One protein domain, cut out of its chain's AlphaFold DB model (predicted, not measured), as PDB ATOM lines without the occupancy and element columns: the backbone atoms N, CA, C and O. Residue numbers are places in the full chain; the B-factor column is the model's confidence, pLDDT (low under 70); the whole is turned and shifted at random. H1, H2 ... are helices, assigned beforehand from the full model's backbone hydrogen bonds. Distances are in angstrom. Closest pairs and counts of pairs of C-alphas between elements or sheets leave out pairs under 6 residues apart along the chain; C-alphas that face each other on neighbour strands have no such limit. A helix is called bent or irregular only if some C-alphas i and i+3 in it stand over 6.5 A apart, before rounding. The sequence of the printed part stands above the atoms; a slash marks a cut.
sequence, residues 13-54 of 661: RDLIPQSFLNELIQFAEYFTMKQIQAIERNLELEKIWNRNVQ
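AT A GLANCE: This is residues 13 to 54 of the 661 residues of the protein "Hypothetical protein" of Adineta steineri (UniProt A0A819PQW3). One long helix, H1, not bent, makes most of the length of a thin rod, with the four-residue helix H2 set off to one side beyond its last end. At the other end the short stretch of residues 13 to 17 also turns aside, and nothing folds back along H1. The printed part has 42 residues with two named helices, H1 then H2, and no named strand; the class is all helix. It is extended, with a radius of gyration of the C-alphas of 18.1 A and spans of 58 by 12 by 8 A.

HOW THE PARTS SIT: H1, residues 18 to 48, is the longest helix, with 31 residues. H2, residues 51 to 54, follows it by a tight link of 2 residues. H1 and H2 are apart, with no C-alpha of the one within 8 A of the other. In H1 every O i to N i+4 pair is within hydrogen-bond range. H2 is too short for such a pair, but its one O i to N i+3 pair is within range. Residues 14 to 20, of which 18 to 20 belong to H1, stand free. Residues 22 to 54 also stand free, of which 22 to 48 belong to H1 and 51 to 54 to H2.

IN THESE COORDINATES: H1 begins with C-alpha 18 at (40.858, 10.730, -13.341) and ends with C-alpha 48 at (2.847, -11.883, -23.166), 45.3 A from first to last C-alpha. H2 ends with C-alpha 54 at (4.238, -21.898, -22.775).

THE WHOLE: The C-alphas of Asp 14 and Asn 52, the two farthest apart, are 58.1 A apart. The printed part has no cut. The mean pLDDT of the printed part is 75.5, and 14 residues are under 70: residues 13, 38, 41 to 42 and 45 to 54.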
ATOM      1  N   ARG A  13      45.070   4.431  -5.758       62.91
ATOM      2  CA  ARG A  13      44.017   5.239  -6.390       62.91
ATOM      3  C   ARG A  13      44.574   6.531  -6.994       62.91
ATOM      4  O   ARG A  13      44.089   6.959  -8.034       62.91
ATOM      5  N   ASP A  14      45.616   7.085  -6.383       73.38
ATOM      6  CA  ASP A  14      46.267   8.327  -6.814       73.38
ATOM      7  C   ASP A  14      47.051   8.163  -8.129       73.38
ATOM      8  O   ASP A  14      47.354   9.144  -8.800       73.38
ATOM      9  N   LEU A  15      47.369   6.920  -8.516       72.62
ATOM     10  CA  LEU A  15      48.071   6.590  -9.761       72.62
ATOM     11  C   LEU A  15      47.119   6.350 -10.937       72.62
ATOM     12  O   LEU A  15      47.583   6.172 -12.062       72.62
ATOM     13  N   ILE A  16      45.805   6.307 -10.698       76.25
ATOM     14  CA  ILE A  16      44.817   6.080 -11.751       76.25
ATOM     15  C   ILE A  16      44.373   7.442 -12.291       76.25
ATOM     16  O   ILE A  16      43.788   8.225 -11.539       76.25
ATOM     17  N   PRO A  17      44.601   7.742 -13.583       86.38
ATOM     18  CA  PRO A  17      44.161   8.997 -14.171       86.38
ATOM     19  C   PRO A  17      42.657   9.201 -13.991       86.38
ATOM     20  O   PRO A  17      41.851   8.307 -14.265       86.38
ATOM     21  N   GLN A  18      42.263  10.404 -13.578       79.25
ATOM     22  CA  GLN A  18      40.858  10.730 -13.341       79.25
ATOM     23  C   GLN A  18      40.004  10.584 -14.615       79.25
ATOM     24  O   GLN A  18      38.839  10.199 -14.539       79.25
ATOM     25  N   SER A  19      40.595  10.829 -15.790       85.19
ATOM     26  CA  SER A  19      39.966  10.593 -17.095       85.19
ATOM     27  C   SER A  19      39.577   9.126 -17.295       85.19
ATOM     28  O   SER A  19      38.451   8.845 -17.691       85.19
ATOM     29  N   PHE A  20      40.466   8.197 -16.939       81.25
ATOM     30  CA  PHE A  20      40.228   6.758 -17.043       81.25
ATOM     31  C   PHE A  20      39.143   6.278 -16.067       81.25
ATOM     32  O   PHE A  20      38.298   5.462 -16.425       81.25
ATOM     33  N   LEU A  21      39.112   6.818 -14.842       80.38
ATOM     34  CA  LEU A  21      38.036   6.523 -13.886       80.38
ATOM     35  C   LEU A  21      36.672   7.003 -14.393       80.38
ATOM     36  O   LEU A  21      35.690   6.273 -14.270       80.38
ATOM     37  N   ASN A  22      36.612   8.200 -14.979       83.56
ATOM     38  CA  ASN A  22      35.375   8.733 -15.549       83.56
ATOM     39  C   ASN A  22      34.884   7.879 -16.723       83.56
ATOM     40  O   ASN A  22      33.691   7.604 -16.818       83.56
ATOM     41  N   GLU A  23      35.793   7.407 -17.575       82.31
ATOM     42  CA  GLU A  23      35.465   6.512 -18.685       82.31
ATOM     43  C   GLU A  23      34.946   5.152 -18.186       82.31
ATOM     44  O   GLU A  23      33.918   4.663 -18.650       82.31
ATOM     45  N   LEU A  24      35.579   4.571 -17.158       78.62
ATOM     46  CA  LEU A  24      35.099   3.341 -16.518       78.62
ATOM     47  C   LEU A  24      33.714   3.502 -15.884       78.62
ATOM     48  O   LEU A  24      32.902   2.579 -15.951       78.62
ATOM     49  N   ILE A  25      33.435   4.658 -15.280       82.12
ATOM     50  CA  ILE A  25      32.113   4.970 -14.729       82.12
ATOM     51  C   ILE A  25      31.086   5.070 -15.859       82.12
ATOM     52  O   ILE A  25      30.037   4.439 -15.764       82.12
ATOM     53  N   GLN A  26      31.407   5.760 -16.957       83.00
ATOM     54  CA  GLN A  26      30.528   5.841 -18.129       83.00
ATOM     55  C   GLN A  26      30.247   4.458 -18.733       83.00
ATOM     56  O   GLN A  26      29.102   4.148 -19.068       83.00
ATOM     57  N   PHE A  27      31.258   3.586 -18.819       78.81
ATOM     58  CA  PHE A  27      31.056   2.203 -19.247       78.81
ATOM     59  C   PHE A  27      30.160   1.433 -18.277       78.81
ATOM     60  O   PHE A  27      29.230   0.752 -18.714       78.81
ATOM     61  N   ALA A  28      30.397   1.549 -16.970       79.12
ATOM     62  CA  ALA A  28      29.574   0.892 -15.962       79.12
ATOM     63  C   ALA A  28      28.112   1.357 -16.039       79.12
ATOM     64  O   ALA A  28      27.205   0.523 -16.021       79.12
ATOM     65  N   GLU A  29      27.867   2.658 -16.199       85.38
ATOM     66  CA  GLU A  29      26.531   3.232 -16.386       85.38
ATOM     67  C   GLU A  29      25.869   2.719 -17.668       85.38
ATOM     68  O   GLU A  29      24.720   2.270 -17.630       85.38
ATOM     69  N   TYR A  30      26.602   2.688 -18.785       87.25
ATOM     70  CA  TYR A  30      26.109   2.155 -20.053       87.25
ATOM     71  C   TYR A  30      25.693   0.683 -19.939       87.25
ATOM     72  O   TYR A  30      24.582   0.317 -20.333       87.25
ATOM     73  N   PHE A  31      26.550  -0.174 -19.374       74.69
ATOM     74  CA  PHE A  31      26.241  -1.595 -19.210       74.69
ATOM     75  C   PHE A  31      25.093  -1.821 -18.226       74.69
ATOM     76  O   PHE A  31      24.230  -2.661 -18.483       74.69
ATOM     77  N   THR A  32      25.024  -1.034 -17.152       84.50
ATOM     78  CA  THR A  32      23.916  -1.097 -16.190       84.50
ATOM     79  C   THR A  32      22.598  -0.710 -16.858       84.50
ATOM     80  O   THR A  32      21.611  -1.435 -16.734       84.50
ATOM     81  N   MET A  33      22.583   0.364 -17.654       90.38
ATOM     82  CA  MET A  33      21.416   0.766 -18.444       90.38
ATOM     83  C   MET A  33      20.991  -0.343 -19.419       90.38
ATOM     84  O   MET A  33      19.807  -0.668 -19.505       90.38
ATOM     85  N   LYS A  34      21.939  -0.966 -20.132       82.38
ATOM     86  CA  LYS A  34      21.642  -2.095 -21.030       82.38
ATOM     87  C   LYS A  34      21.068  -3.295 -20.288       82.38
ATOM     88  O   LYS A  34      20.147  -3.938 -20.789       82.38
ATOM     89  N   GLN A  35      21.574  -3.577 -19.094       77.38
ATOM     90  CA  GLN A  35      21.084  -4.668 -18.267       77.38
ATOM     91  C   GLN A  35      19.657  -4.407 -17.766       77.38
ATOM     92  O   GLN A  35      18.833  -5.318 -17.806       77.38
ATOM     93  N   ILE A  36      19.339  -3.169 -17.376       83.56
ATOM     94  CA  ILE A  36      17.977  -2.755 -17.005       83.56
ATOM     95  C   ILE A  36      17.027  -2.927 -18.195       83.56
ATOM     96  O   ILE A  36      16.020  -3.618 -18.061       83.56
ATOM     97  N   GLN A  37      17.392  -2.416 -19.377       81.25
ATOM     98  CA  GLN A  37      16.581  -2.552 -20.597       81.25
ATOM     99  C   GLN A  37      16.292  -4.020 -20.948       81.25
ATOM    100  O   GLN A  37      15.176  -4.367 -21.333       81.25
ATOM    101  N   ALA A  38      17.282  -4.904 -20.802       68.25
ATOM    102  CA  ALA A  38      17.102  -6.332 -21.051       68.25
ATOM    103  C   ALA A  38      16.150  -6.989 -20.035       68.25
ATOM    104  O   ALA A  38      15.341  -7.841 -20.405       68.25
ATOM    105  N   ILE A  39      16.229  -6.597 -18.759       71.69
ATOM    106  CA  ILE A  39      15.336  -7.099 -17.708       71.69
ATOM    107  C   ILE A  39      13.902  -6.621 -17.952       71.69
ATOM    108  O   ILE A  39      12.984  -7.437 -17.903       71.69
ATOM    109  N   GLU A  40      13.708  -5.341 -18.263       79.44
ATOM    110  CA  GLU A  40      12.390  -4.774 -18.572       79.44
ATOM    111  C   GLU A  40      11.752  -5.467 -19.778       79.44
ATOM    112  O   GLU A  40      10.617  -5.938 -19.683       79.44
ATOM    113  N   ARG A  41      12.512  -5.656 -20.865       66.31
ATOM    114  CA  ARG A  41      12.053  -6.409 -22.042       66.31
ATOM    115  C   ARG A  41      11.645  -7.839 -21.682       66.31
ATOM    116  O   ARG A  41      10.618  -8.318 -22.154       66.31
ATOM    117  N   ASN A  42      12.416  -8.530 -20.844       68.75
ATOM    118  CA  ASN A  42      12.075  -9.891 -20.422       68.75
ATOM    119  C   ASN A  42      10.796  -9.935 -19.576       68.75
ATOM    120  O   ASN A  42       9.989 -10.843 -19.757       68.75
ATOM    121  N   LEU A  43      10.575  -8.949 -18.705       74.50
ATOM    122  CA  LEU A  43       9.344  -8.835 -17.917       74.50
ATOM    123  C   LEU A  43       8.122  -8.527 -18.796       74.50
ATOM    124  O   LEU A  43       7.031  -9.038 -18.545       74.50
ATOM    125  N   GLU A  44       8.281  -7.714 -19.841       75.88
ATOM    126  CA  GLU A  44       7.228  -7.476 -20.835       75.88
ATOM    127  C   GLU A  44       6.904  -8.738 -21.638       75.88
ATOM    128  O   GLU A  44       5.734  -9.081 -21.810       75.88
ATOM    129  N   LEU A  45       7.931  -9.474 -22.070       64.38
ATOM    130  CA  LEU A  45       7.764 -10.757 -22.753       64.38
ATOM    131  C   LEU A  45       7.086 -11.795 -21.853       64.38
ATOM    132  O   LEU A  45       6.232 -12.539 -22.331       64.38
ATOM    133  N   GLU A  46       7.392 -11.813 -20.556       66.44
ATOM    134  CA  GLU A  46       6.753 -12.705 -19.585       66.44
ATOM    135  C   GLU A  46       5.251 -12.416 -19.432       66.44
ATOM    136  O   GLU A  46       4.454 -13.349 -19.350       66.44
ATOM    137  N   LYS A  47       4.830 -11.143 -19.499       68.81
ATOM    138  CA  LYS A  47       3.399 -10.771 -19.518       68.81
ATOM    139  C   LYS A  47       2.674 -11.270 -20.771       68.81
ATOM    140  O   LYS A  47       1.480 -11.554 -20.715       68.81
ATOM    141  N   ILE A  48       3.380 -11.366 -21.897       63.75
ATOM    142  CA  ILE A  48       2.847 -11.883 -23.166       63.75
ATOM    143  C   ILE A  48       2.843 -13.425 -23.159       63.75
ATOM    144  O   ILE A  48       1.952 -14.060 -23.727       63.75
ATOM    145  N   TRP A  49       3.807 -14.044 -22.474       57.97
ATOM    146  CA  TRP A  49       3.965 -15.491 -22.313       57.97
ATOM    147  C   TRP A  49       3.055 -16.064 -21.217       57.97
ATOM    148  O   TRP A  49       3.510 -16.629 -20.221       57.97
ATOM    149  N   ASN A  50       1.740 -15.995 -21.428       68.38
ATOM    150  CA  ASN A  50       0.786 -16.697 -20.567       68.38
ATOM    151  C   ASN A  50       1.072 -18.213 -20.535       68.38
ATOM    152  O   ASN A  50       1.515 -18.799 -21.526       68.38
ATOM    153  N   ARG A  51       0.761 -18.877 -19.410       63.03
ATOM    154  CA  ARG A  51       1.003 -20.324 -19.196       63.03
ATOM    155  C   ARG A  51       0.509 -21.211 -20.345       63.03
ATOM    156  O   ARG A  51       1.139 -22.219 -20.647       63.03
ATOM    157  N   ASN A  52      -0.574 -20.814 -21.006       69.94
ATOM    158  CA  ASN A  52      -1.146 -21.541 -22.138       69.94
ATOM    159  C   ASN A  52      -0.221 -21.516 -23.366       69.94
ATOM    160  O   ASN A  52      -0.045 -22.536 -24.023       69.94
ATOM    161  N   VAL A  53       0.425 -20.378 -23.642       68.69
ATOM    162  CA  VAL A  53       1.397 -20.235 -24.740       68.69
ATOM    163  C   VAL A  53       2.645 -21.067 -24.448       68.69
ATOM    164  O   VAL A  53       3.139 -21.770 -25.324       68.69
ATOM    165  N   GLN A  54       3.110 -21.061 -23.195       61.22
ATOM    166  CA  GLN A  54       4.238 -21.898 -22.775       61.22
ATOM    167  C   GLN A  54       3.934 -23.396 -22.936       61.22
ATOM    168  O   GLN A  54       4.784 -24.148 -23.406       61.22
TER     169      GLN A  54